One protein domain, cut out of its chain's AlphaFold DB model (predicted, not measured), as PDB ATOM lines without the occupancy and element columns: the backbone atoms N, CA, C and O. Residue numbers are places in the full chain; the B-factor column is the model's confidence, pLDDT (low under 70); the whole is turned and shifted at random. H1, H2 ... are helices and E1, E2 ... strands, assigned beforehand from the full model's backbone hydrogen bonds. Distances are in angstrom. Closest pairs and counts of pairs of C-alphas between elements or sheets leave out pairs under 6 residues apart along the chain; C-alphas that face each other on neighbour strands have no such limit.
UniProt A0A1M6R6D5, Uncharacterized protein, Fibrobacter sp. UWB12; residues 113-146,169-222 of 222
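What this domain is: This is residues 113 to 146 and 169 to 222 of the 222 residues of an uncharacterized protein of Fibrobacter sp. UWB12 (UniProt A0A1M6R6D5). A curled sheet of six strands wraps round one short helix, H1; the long paired strands E3 and E4 reach away as a two-stranded arm, and a tail, residues 202 to 222, leads off at the other end. The 88 printed residues hold E1, E2, E3, E4, E5, H1 and E6 along the chain, mostly strand. The mixed sheet runs E5, E4, E3, E2, E1, E6. The whole is extended, a rod of 78 by 31 by 20 A, with a radius of gyration of the C-alphas of 20.1 A.

How they stand to each other: In the strongly twisted sheet, E3, residues 133 to 143, and E4, residues 172 to 181, are antiparallel at 157 degrees, with N 137 and O 178 2.8 A apart. E5, residues 186 to 188, an edge strand, forms a hairpin with E4, N 187 to O 179 being 2.9 A. E2, residues 125 to 128, forms a hairpin with E3, N 134 to O 126 being 2.9 A. E1, residues 116 to 120, forms a hairpin with E2, N 118 to O 127 being 2.8 A; E1, E2 and E3 are a meander, each strand the antiparallel neighbour of the one before. E6, residues 197 to 201, the other edge strand, is parallel to E1 at 27 degrees, N 199 to O 117 being 2.8 A. H1, residues 189 to 195, is on the sheet; its closest pair with E4 is the C-alphas of Glu 189 and Lys 177, 5.6 A. In H1 every O i to N i+4 pair is within hydrogen-bond range.

Where its parts are: E1 begins at C-alpha 116, (204.582, 290.781, 234.713), and E6 ends at C-alpha 201, (199.935, 284.922, 225.114). E3 is 29.7 A long, E4 28.0 A, E1 13.5 A, E6 12.7 A and H1 10.1 A.

The domain as a whole: The C-alphas farthest apart, of Ala 146 and Lys 222, are 77.8 A apart. Residues 147 to 168 are not printed, and C-alphas 146 and 169 are 13.2 A apart across this cut. Residues 204 to 209 and 211 to 217 stand free. Of the links printed whole, each is tight. Confidence is under 70 at residues 141 to 146, 169 to 171 and 203 to 222.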
ATOM      1  N   ASP A 113     208.724 288.544 242.717       73.25
ATOM      2  CA  ASP A 113     208.349 289.938 243.039       73.25
ATOM      3  C   ASP A 113     208.533 290.893 241.837       73.25
ATOM      4  O   ASP A 113     208.705 292.098 241.992       73.25
ATOM      5  N   LYS A 114     208.568 290.346 240.620       80.31
ATOM      6  CA  LYS A 114     208.734 291.087 239.384       80.31
ATOM      7  C   LYS A 114     207.372 291.327 238.772       80.31
ATOM      8  O   LYS A 114     206.543 290.419 238.680       80.31
ATOM      9  N   GLU A 115     207.184 292.548 238.311       89.88
ATOM     10  CA  GLU A 115     206.033 292.921 237.509       89.88
ATOM     11  C   GLU A 115     205.991 292.052 236.251       89.88
ATOM     12  O   GLU A 115     207.018 291.674 235.679       89.88
ATOM     13  N   THR A 116     204.785 291.663 235.859       90.62
ATOM     14  CA  THR A 116     204.582 290.781 234.713       90.62
ATOM     15  C   THR A 116     204.030 291.606 233.565       90.62
ATOM     16  O   THR A 116     203.088 292.368 233.760       90.62
ATOM     17  N   CYS A 117     204.604 291.452 232.377       93.50
ATOM     18  CA  CYS A 117     204.112 292.079 231.160       93.50
ATOM     19  C   CYS A 117     203.601 291.021 230.195       93.50
ATOM     20  O   CYS A 117     204.296 290.049 229.891       93.50
ATOM     21  N   THR A 118     202.389 291.218 229.699       92.19
ATOM     22  CA  THR A 118     201.758 290.355 228.706       92.19
ATOM     23  C   THR A 118     201.829 290.995 227.330       92.19
ATOM     24  O   THR A 118     201.550 292.182 227.185       92.19
ATOM     25  N   ALA A 119     202.177 290.205 226.320       93.19
ATOM     26  CA  ALA A 119     202.104 290.605 224.918       93.19
ATOM     27  C   ALA A 119     201.432 289.506 224.095       93.19
ATOM     28  O   ALA A 119     201.578 288.313 224.388       93.19
ATOM     29  N   HIS A 120     200.711 289.900 223.051       88.06
ATOM     30  CA  HIS A 120     200.244 288.965 222.034       88.06
ATOM     31  C   HIS A 120     201.395 288.609 221.090       88.06
ATOM     32  O   HIS A 120     202.279 289.424 220.844       88.06
ATOM     33  N   LYS A 121     201.392 287.382 220.552       83.44
ATOM     34  CA  LYS A 121     202.495 286.834 219.737       83.44
ATOM     35  C   LYS A 121     202.928 287.731 218.570       83.44
ATOM     36  O   LYS A 121     204.105 287.749 218.217       83.44
ATOM     37  N   ASP A 122     201.975 288.447 217.982       86.56
ATOM     38  CA  ASP A 122     202.186 289.282 216.800       86.56
ATOM     39  C   ASP A 122     202.266 290.781 217.132       86.56
ATOM     40  O   ASP A 122     202.614 291.593 216.269       86.56
ATOM     41  N   ASP A 123     202.015 291.146 218.392       89.94
ATOM     42  CA  ASP A 123     202.050 292.526 218.845       89.94
ATOM     43  C   ASP A 123     203.412 292.859 219.447       89.94
ATOM     44  O   ASP A 123     203.984 292.130 220.253       89.94
ATOM     45  N   LYS A 124     203.930 294.031 219.080       94.44
ATOM     46  CA  LYS A 124     205.141 294.603 219.684       94.44
ATOM     47  C   LYS A 124     204.830 295.424 220.933       94.44
ATOM     48  O   LYS A 124     205.645 296.244 221.339       94.44
ATOM     49  N   VAL A 125     203.638 295.270 221.498       96.31
ATOM     50  CA  VAL A 125     203.162 296.045 222.643       96.31
ATOM     51  C   VAL A 125     203.020 295.103 223.828       96.31
ATOM     52  O   VAL A 125     202.372 294.065 223.736       96.31
ATOM     53  N   TYR A 126     203.658 295.478 224.928       96.00
ATOM     54  CA  TYR A 126     203.674 294.758 226.188       96.00
ATOM     55  C   TYR A 126     202.881 295.574 227.206       96.00
ATOM     56  O   TYR A 126     203.218 296.728 227.475       96.00
ATOM     57  N   GLU A 127     201.836 294.975 227.763       95.38
ATOM     58  CA  GLU A 127     201.018 295.559 228.826       95.38
ATOM     59  C   GLU A 127     201.457 294.979 230.168       95.38
ATOM     60  O   GLU A 127     201.383 293.768 230.385       95.38
ATOM     61  N   CYS A 128     201.957 295.833 231.056       95.00
ATOM     62  CA  CYS A 128     202.520 295.435 232.338       95.00
ATOM     63  C   CYS A 128     201.508 295.596 233.485       95.00
ATOM     64  O   CYS A 128     200.606 296.433 233.441       95.00
ATOM     65  N   THR A 129     201.646 294.779 234.533       92.44
ATOM     66  CA  THR A 129     200.738 294.765 235.700       92.44
ATOM     67  C   THR A 129     200.721 296.068 236.505       92.44
ATOM     68  O   THR A 129     199.796 296.297 237.280       92.44
ATOM     69  N   ASP A 130     201.736 296.910 236.342       92.62
ATOM     70  CA  ASP A 130     201.857 298.248 236.929       92.62
ATOM     71  C   ASP A 130     201.073 299.327 236.147       92.62
ATOM     72  O   ASP A 130     200.992 300.476 236.582       92.62
ATOM     73  N   GLY A 131     200.467 298.962 235.011       94.44
ATOM     74  CA  GLY A 131     199.751 299.867 234.114       94.44
ATOM     75  C   GLY A 131     200.648 300.566 233.089       94.44
ATOM     76  O   GLY A 131     200.158 301.414 232.339       94.44
ATOM     77  N   VAL A 132     201.941 300.232 233.030       96.12
ATOM     78  CA  VAL A 132     202.861 300.747 232.014       96.12
ATOM     79  C   VAL A 132     202.720 299.929 230.732       96.12
ATOM     80  O   VAL A 132     202.597 298.704 230.744       96.12
ATOM     81  N   THR A 133     202.729 300.621 229.595       96.94
ATOM     82  CA  THR A 133     202.741 300.000 228.265       96.94
ATOM     83  C   THR A 133     204.093 300.219 227.615       96.94
ATOM     84  O   THR A 133     204.555 301.354 227.504       96.94
ATOM     85  N   CYS A 134     204.729 299.138 227.173       97.12
ATOM     86  CA  CYS A 134     206.042 299.170 226.543       97.12
ATOM     87  C   CYS A 134     205.960 298.698 225.095       97.12
ATOM     88  O   CYS A 134     205.351 297.676 224.796       97.12
ATOM     89  N   VAL A 135     206.589 299.437 224.185       97.69
ATOM     90  CA  VAL A 135     206.621 299.118 222.757       97.69
ATOM     91  C   VAL A 135     208.019 298.646 222.376       97.69
ATOM     92  O   VAL A 135     208.998 299.375 222.541       97.69
ATOM     93  N   GLU A 136     208.109 297.427 221.848       95.94
ATOM     94  CA  GLU A 136     209.331 296.864 221.284       95.94
ATOM     95  C   GLU A 136     209.621 297.496 219.922       95.94
ATOM     96  O   GLU A 136     208.835 297.444 218.972       95.94
ATOM     97  N   SER A 137     210.811 298.063 219.816       94.12
ATOM     98  CA  SER A 137     211.395 298.579 218.591       94.12
ATOM     99  C   SER A 137     212.721 297.869 218.340       94.12
ATOM    100  O   SER A 137     213.423 297.472 219.269       94.12
ATOM    101  N   THR A 138     213.054 297.650 217.073       91.06
ATOM    102  CA  THR A 138     214.350 297.086 216.689       91.06
ATOM    103  C   THR A 138     215.192 298.235 216.172       91.06
ATOM    104  O   THR A 138     214.797 298.888 215.205       91.06
ATOM    105  N   ALA A 139     216.310 298.507 216.837       79.81
ATOM    106  CA  ALA A 139     217.291 299.460 216.357       79.81
ATOM    107  C   ALA A 139     218.342 298.675 215.568       79.81
ATOM    108  O   ALA A 139     219.096 297.884 216.133       79.81
ATOM    109  N   ASP A 140     218.357 298.857 214.248       75.25
ATOM    110  CA  ASP A 140     219.444 298.349 213.420       75.25
ATOM    111  C   ASP A 140     220.649 299.281 213.627       75.25
ATOM    112  O   ASP A 140     220.671 300.408 213.126       75.25
ATOM    113  N   ALA A 141     221.630 298.837 214.416       69.50
ATOM    114  CA  ALA A 141     222.897 299.536 214.567       69.50
ATOM    115  C   ALA A 141     223.904 298.948 213.570       69.50
ATOM    116  O   ALA A 141     224.316 297.790 213.676       69.50
ATOM    117  N   GLU A 142     224.295 299.746 212.577       68.25
ATOM    118  CA  GLU A 142     225.461 299.434 211.755       68.25
ATOM    119  C   GLU A 142     226.714 299.826 212.537       68.25
ATOM    120  O   GLU A 142     227.115 300.991 212.558       68.25
ATOM    121  N   ASP A 143     227.339 298.850 213.192       59.56
ATOM    122  CA  ASP A 143     228.680 299.046 213.729       59.56
ATOM    123  C   ASP A 143     229.665 298.921 212.563       59.56
ATOM    124  O   ASP A 143     230.086 297.828 212.166       59.56
ATOM    125  N   VAL A 144     229.957 300.054 211.920       60.78
ATOM    126  CA  VAL A 144     231.021 300.116 210.921       60.78
ATOM    127  C   VAL A 144     232.325 299.979 211.699       60.78
ATOM    128  O   VAL A 144     232.662 300.902 212.444       60.78
ATOM    129  N   PRO A 145     233.074 298.869 211.549       61.97
ATOM    130  CA  PRO A 145     234.329 298.714 212.260       61.97
ATOM    131  C   PRO A 145     235.193 299.919 211.920       61.97
ATOM    132  O   PRO A 145     235.498 300.157 210.750       61.97
ATOM    133  N   ALA A 146     235.527 300.711 212.938       58.16
ATOM    134  CA  ALA A 146     236.336 301.900 212.763       58.16
ATOM    135  C   ALA A 146     237.676 301.472 212.160       58.16
ATOM    136  O   ALA A 146     238.559 300.957 212.849       58.16
ATOM    137  N   TYR A 169     236.255 290.466 207.236       53.81
ATOM    138  CA  TYR A 169     234.968 289.847 207.493       53.81
ATOM    139  C   TYR A 169     233.936 290.960 207.662       53.81
ATOM    140  O   TYR A 169     234.206 291.943 208.342       53.81
ATOM    141  N   GLY A 170     232.836 290.833 206.917       59.28
ATOM    142  CA  GLY A 170     231.922 291.913 206.544       59.28
ATOM    143  C   GLY A 170     231.227 292.648 207.689       59.28
ATOM    144  O   GLY A 170     231.388 292.326 208.861       59.28
ATOM    145  N   VAL A 171     230.433 293.647 207.297       66.44
ATOM    146  CA  VAL A 171     229.584 294.439 208.195       66.44
ATOM    147  C   VAL A 171     228.730 293.489 209.035       66.44
ATOM    148  O   VAL A 171     227.985 292.668 208.494       66.44
ATOM    149  N   VAL A 172     228.882 293.570 210.356       70.38
ATOM    150  CA  VAL A 172     228.067 292.812 211.303       70.38
ATOM    151  C   VAL A 172     226.860 293.675 211.634       70.38
ATOM    152  O   VAL A 172     226.993 294.731 212.241       70.38
ATOM    153  N   TYR A 173     225.682 293.225 211.216       70.50
ATOM    154  CA  TYR A 173     224.423 293.854 211.599       70.50
ATOM    155  C   TYR A 173     224.034 293.354 212.988       70.50
ATOM    156  O   TYR A 173     223.646 292.192 213.138       70.50
ATOM    157  N   ILE A 174     224.158 294.218 213.993       78.75
ATOM    158  CA  ILE A 174     223.695 293.928 215.348       78.75
ATOM    159  C   ILE A 174     222.275 294.485 215.456       78.75
ATOM    160  O   ILE A 174     222.046 295.685 215.310       78.75
ATOM    161  N   LYS A 175     221.306 293.583 215.631       83.69
ATOM    162  CA  LYS A 175     219.901 293.943 215.826       83.69
ATOM    163  C   LYS A 175     219.597 293.942 217.307       83.69
ATOM    164  O   LYS A 175     219.285 292.887 217.860       83.69
ATOM    165  N   ASP A 176     219.653 295.118 217.911       89.88
ATOM    166  CA  ASP A 176     219.326 295.274 219.319       89.88
ATOM    167  C   ASP A 176     217.848 295.632 219.478       89.88
ATOM    168  O   ASP A 176     217.285 296.479 218.771       89.88
ATOM    169  N   LYS A 177     217.193 294.945 220.413       93.81
ATOM    170  CA  LYS A 177     215.812 295.230 220.793       93.81
ATOM    171  C   LYS A 177     215.789 296.293 221.881       93.81
ATOM    172  O   LYS A 177     216.484 296.182 222.893       93.81
ATOM    173  N   VAL A 178     214.954 297.300 221.666       96.00
ATOM    174  CA  VAL A 178     214.772 298.440 222.559       96.00
ATOM    175  C   VAL A 178     213.295 298.574 222.899       96.00
ATOM    176  O   VAL A 178     212.442 298.603 222.009       96.00
ATOM    177  N   TYR A 179     212.996 298.678 224.188       96.62
ATOM    178  CA  TYR A 179     211.648 298.750 224.731       96.62
ATOM    179  C   TYR A 179     211.394 300.163 225.246       96.62
ATOM    180  O   TYR A 179     212.007 300.589 226.224       96.62
ATOM    181  N   THR A 180     210.500 300.892 224.579       97.25
ATOM    182  CA  THR A 180     210.121 302.257 224.967       97.25
ATOM    183  C   THR A 180     208.810 302.206 225.730       97.25
ATOM    184  O   THR A 180     207.790 301.803 225.172       97.25
ATOM    185  N   CYS A 181     208.834 302.601 226.998       97.31
ATOM    186  CA  CYS A 181     207.692 302.500 227.895       97.31
ATOM    187  C   CYS A 181     206.967 303.843 228.071       97.31
ATOM    188  O   CYS A 181     207.541 304.920 227.895       97.31
ATOM    189  N   SER A 182     205.681 303.789 228.425       97.50
ATOM    190  CA  SER A 182     204.825 304.965 228.628       97.50
ATOM    191  C   SER A 182     205.254 305.847 229.809       97.50
ATOM    192  O   SER A 182     204.859 307.007 229.880       97.50
ATOM    193  N   ASP A 183     206.079 305.323 230.719       96.12
ATOM    194  CA  ASP A 183     206.718 306.069 231.811       96.12
ATOM    195  C   ASP A 183     207.901 306.942 231.338       96.12
ATOM    196  O   ASP A 183     208.497 307.672 232.131       96.12
ATOM    197  N   GLY A 184     208.233 306.888 230.043       96.81
ATOM    198  CA  GLY A 184     209.332 307.625 229.426       96.81
ATOM    199  C   GLY A 184     210.693 306.947 229.574       96.81
ATOM    200  O   GLY A 184     211.694 307.514 229.132       96.81
ATOM    201  N   LYS A 185     210.762 305.753 230.177       96.81
ATOM    202  CA  LYS A 185     212.000 304.977 230.246       96.81
ATOM    203  C   LYS A 185     212.183 304.134 228.992       96.81
ATOM    204  O   LYS A 185     211.230 303.684 228.354       96.81
ATOM    205  N   VAL A 186     213.448 303.926 228.659       96.62
ATOM    206  CA  VAL A 186     213.879 303.106 227.531       96.62
ATOM    207  C   VAL A 186     214.779 302.018 228.085       96.62
ATOM    208  O   VAL A 186     215.759 302.327 228.759       96.62
ATOM    209  N   TYR A 187     214.435 300.767 227.804       95.75
ATOM    210  CA  TYR A 187     215.179 299.597 228.258       95.75
ATOM    211  C   TYR A 187     215.785 298.866 227.066       95.75
ATOM    212  O   TYR A 187     215.149 298.729 226.017       95.75
ATOM    213  N   ASN A 188     216.996 298.343 227.232       95.25
ATOM    214  CA  ASN A 188     217.491 297.295 226.341       95.25
ATOM    215  C   ASN A 188     216.856 295.935 226.704       95.25
ATOM    216  O   ASN A 188     216.211 295.795 227.744       95.25
ATOM    217  N   GLU A 189     217.034 294.918 225.860       92.50
ATOM    218  CA  GLU A 189     216.458 293.583 226.090       92.50
ATOM    219  C   GLU A 189     216.837 292.965 227.444       92.50
ATOM    220  O   GLU A 189     215.981 292.404 228.130       92.50
ATOM    221  N   ALA A 190     218.098 293.096 227.858       92.50
ATOM    222  CA  ALA A 190     218.575 292.516 229.109       92.50
ATOM    223  C   ALA A 190     217.981 293.224 230.338       92.50
ATOM    224  O   ALA A 190     217.573 292.568 231.294       92.50
ATOM    225  N   GLU A 191     217.905 294.552 230.310       94.31
ATOM    226  CA  GLU A 191     217.302 295.371 231.362       94.31
ATOM    227  C   GLU A 191     215.801 295.127 231.459       94.31
ATOM    228  O   GLU A 191     215.274 294.977 232.562       94.31
ATOM    229  N   PHE A 192     215.127 295.016 230.313       95.06
ATOM    230  CA  PHE A 192     213.703 294.727 230.267       95.06
ATOM    231  C   PHE A 192     213.396 293.356 230.886       95.06
ATOM    232  O   PHE A 192     212.547 293.268 231.766       95.06
ATOM    233  N   GLN A 193     214.145 292.306 230.527       91.81
ATOM    234  CA  GLN A 193     214.003 290.966 231.126       91.81
ATOM    235  C   GLN A 193     214.455 290.900 232.596       91.81
ATOM    236  O   GLN A 193     214.041 290.020 233.359       91.81
ATOM    237  N   ALA A 194     215.336 291.807 233.021       90.06
ATOM    238  CA  ALA A 194     215.739 291.904 234.416       90.06
ATOM    239  C   ALA A 194     214.618 292.495 235.281       90.06
ATOM    240  O   ALA A 194     214.402 291.992 236.389       90.06
ATOM    241  N   HIS A 195     213.908 293.507 234.776       91.12
ATOM    242  CA  HIS A 195     212.821 294.185 235.479       91.12
ATOM    243  C   HIS A 195     211.489 293.442 235.395       91.12
ATOM    244  O   HIS A 195     210.846 293.233 236.423       91.12
ATOM    245  N   TYR A 196     211.115 292.990 234.202       92.31
ATOM    246  CA  TYR A 196     209.798 292.439 233.926       92.31
ATOM    247  C   TYR A 196     209.855 290.958 233.577       92.31
ATOM    248  O   TYR A 196     210.781 290.473 232.927       92.31
ATOM    249  N   ASN A 197     208.820 290.230 233.983       90.38
ATOM    250  CA  ASN A 197     208.578 288.877 233.513       90.38
ATOM    251  C   ASN A 197     207.657 288.925 232.289       90.38
ATOM    252  O   ASN A 197     206.530 289.401 232.390       90.38
ATOM    253  N   THR A 198     208.116 288.452 231.134       89.12
ATOM    254  CA  THR A 198     207.336 288.509 229.893       89.12
ATOM    255  C   THR A 198     206.529 287.234 229.675       89.12
ATOM    256  O   THR A 198     207.056 286.123 229.655       89.12
ATOM    257  N   LEU A 199     205.222 287.394 229.474       85.25
ATOM    258  CA  LEU A 199     204.307 286.323 229.100       85.25
ATOM    259  C   LEU A 199     203.782 286.589 227.693       85.25
ATOM    260  O   LEU A 199     203.025 287.530 227.462       85.25
ATOM    261  N   ILE A 200     204.170 285.734 226.753       87.25
ATOM    262  CA  ILE A 200     203.633 285.778 225.396       87.25
ATOM    263  C   ILE A 200     202.368 284.928 225.380       87.25
ATOM    264  O   ILE A 200     202.423 283.704 225.518       87.25
ATOM    265  N   ILE A 201     201.222 285.590 225.247       83.81
ATOM    266  CA  ILE A 201     199.935 284.922 225.114       83.81
ATOM    267  C   ILE A 201     199.797 284.521 223.648       83.81
ATOM    268  O   ILE A 201     199.340 285.287 222.800       83.81
ATOM    269  N   ASP A 202     200.206 283.291 223.350       81.88
ATOM    270  CA  ASP A 202     199.762 282.630 222.135       81.88
ATOM    271  C   ASP A 202     198.255 282.405 222.267       81.88
ATOM    272  O   ASP A 202     197.804 281.728 223.192       81.88
ATOM    273  N   GLU A 203     197.474 282.925 221.321       66.56
ATOM    274  CA  GLU A 203     196.001 282.845 221.237       66.56
ATOM    275  C   GLU A 203     195.434 281.403 221.322       66.56
ATOM    276  O   GLU A 203     194.230 281.167 221.350       66.56
ATOM    277  N   THR A 204     196.313 280.402 221.402       59.00
ATOM    278  CA  THR A 204     196.016 278.973 221.476       59.00
ATOM    279  C   THR A 204     196.055 278.382 222.885       59.00
ATOM    280  O   THR A 204     195.909 277.162 223.010       59.00
ATOM    281  N   VAL A 205     196.180 279.178 223.959       56.31
ATOM    282  CA  VAL A 205     195.916 278.670 225.319       56.31
ATOM    283  C   VAL A 205     194.407 278.479 225.493       56.31
ATOM    284  O   VAL A 205     193.712 279.206 226.198       56.31
ATOM    285  N   VAL A 206     193.887 277.449 224.827       53.94
ATOM    286  CA  VAL A 206     192.594 276.851 225.119       53.94
ATOM    287  C   VAL A 206     192.725 276.303 226.535       53.94
ATOM    288  O   VAL A 206     193.298 275.233 226.745       53.94
ATOM    289  N   LEU A 207     192.250 277.068 227.518       54.81
ATOM    290  CA  LEU A 207     192.045 276.606 228.885       54.81
ATOM    291  C   LEU A 207     191.102 275.398 228.822       54.81
ATOM    292  O   LEU A 207     189.881 275.526 228.830       54.81
ATOM    293  N   TYR A 208     191.687 274.207 228.688       46.88
ATOM    294  CA  TYR A 208     190.983 272.934 228.614       46.88
ATOM    295  C   TYR A 208     190.473 272.583 230.017       46.88
ATOM    296  O   TYR A 208     191.024 271.742 230.726       46.88
ATOM    297  N   GLY A 209     189.425 273.280 230.443       61.00
ATOM    298  CA  GLY A 209     188.622 272.944 231.606       61.00
ATOM    299  C   GLY A 209     187.254 272.443 231.148       61.00
ATOM    300  O   GLY A 209     186.701 272.987 230.191       61.00
ATOM    301  N   PRO A 210     186.678 271.408 231.786       63.22
ATOM    302  CA  PRO A 210     185.279 271.082 231.553       63.22
ATOM    303  C   PRO A 210     184.431 272.340 231.815       63.22
ATOM    304  O   PRO A 210     184.681 273.023 232.808       63.22
ATOM    305  N   PRO A 211     183.433 272.657 230.970       64.88
ATOM    306  CA  PRO A 211     182.664 273.906 231.059       64.88
ATOM    307  C   PRO A 211     182.033 274.132 232.445       64.88
ATOM    308  O   PRO A 211     181.882 275.265 232.889       64.88
ATOM    309  N   CYS A 212     181.775 273.053 233.191       66.56
ATOM    310  CA  CYS A 212     181.269 273.121 234.561       66.56
ATOM    311  C   CYS A 212     182.231 273.763 235.585       66.56
ATOM    312  O   CYS A 212     181.795 274.124 236.677       66.56
ATOM    313  N   ALA A 213     183.532 273.852 235.276       64.50
ATOM    314  CA  ALA A 213     184.547 274.428 236.157       64.50
ATOM    315  C   ALA A 213     184.518 275.963 236.151       64.50
ATOM    316  O   ALA A 213     184.866 276.571 237.157       64.50
ATOM    317  N   PHE A 214     184.071 276.574 235.050       62.88
ATOM    318  CA  PHE A 214     183.979 278.030 234.914       62.88
ATOM    319  C   PHE A 214     182.615 278.562 235.360       62.88
ATOM    320  O   PHE A 214     182.553 279.580 236.039       62.88
ATOM    321  N   ASP A 215     181.539 277.818 235.093       67.56
ATOM    322  CA  ASP A 215     180.179 278.212 235.491       67.56
ATOM    323  C   ASP A 215     179.826 277.848 236.945       67.56
ATOM    324  O   ASP A 215     178.689 278.033 237.379       67.56
ATOM    325  N   GLY A 216     180.756 277.257 237.707       59.34
ATOM    326  CA  GLY A 216     180.494 276.786 239.075       59.34
ATOM    327  C   GLY A 216     179.408 275.702 239.165       59.34
ATOM    328  O   GLY A 216     178.958 275.353 240.255       59.34
ATOM    329  N   SER A 217     178.987 275.153 238.023       68.88
ATOM    330  CA  SER A 217     177.898 274.186 237.885       68.88
ATOM    331  C   SER A 217     178.343 272.745 238.122       68.88
ATOM    332  O   SER A 217     177.515 271.835 238.109       68.88
ATOM    333  N   CYS A 218     179.631 272.516 238.400       69.12
ATOM    334  CA  CYS A 218     180.113 271.241 238.919       69.12
ATOM    335  C   CYS A 218     179.655 271.072 240.385       69.12
ATOM    336  O   CYS A 218     180.394 271.281 241.348       69.12
ATOM    337  N   GLY A 219     178.369 270.750 240.526       61.47
ATOM    338  CA  GLY A 219     177.664 270.529 241.776       61.47
ATOM    339  C   GLY A 219     178.242 269.368 242.580       61.47
ATOM    340  O   GLY A 219     178.723 268.366 242.047       61.47
ATOM    341  N   LYS A 220     178.194 269.532 243.902       61.72
ATOM    342  CA  LYS A 220     178.539 268.518 244.900       61.72
ATOM    343  C   LYS A 220     177.459 267.434 244.935       61.72
ATOM    344  O   LYS A 220     176.670 267.401 245.870       61.72
ATOM    345  N   ASP A 221     177.450 266.538 243.962       57.84
ATOM    346  CA  ASP A 221     176.722 265.280 244.118       57.84
ATOM    347  C   ASP A 221     177.650 264.278 244.814       57.84
ATOM    348  O   ASP A 221     178.443 263.568 244.186       57.84
ATOM    349  N   LYS A 222     177.609 264.284 246.149       47.81
ATOM    350  CA  LYS A 222     178.182 263.244 247.006       47.81
ATOM    351  C   LYS A 222     177.245 262.922 248.154       47.81
ATOM    352  O   LYS A 222     176.809 263.882 248.824       47.81
TER     353      LYS A 222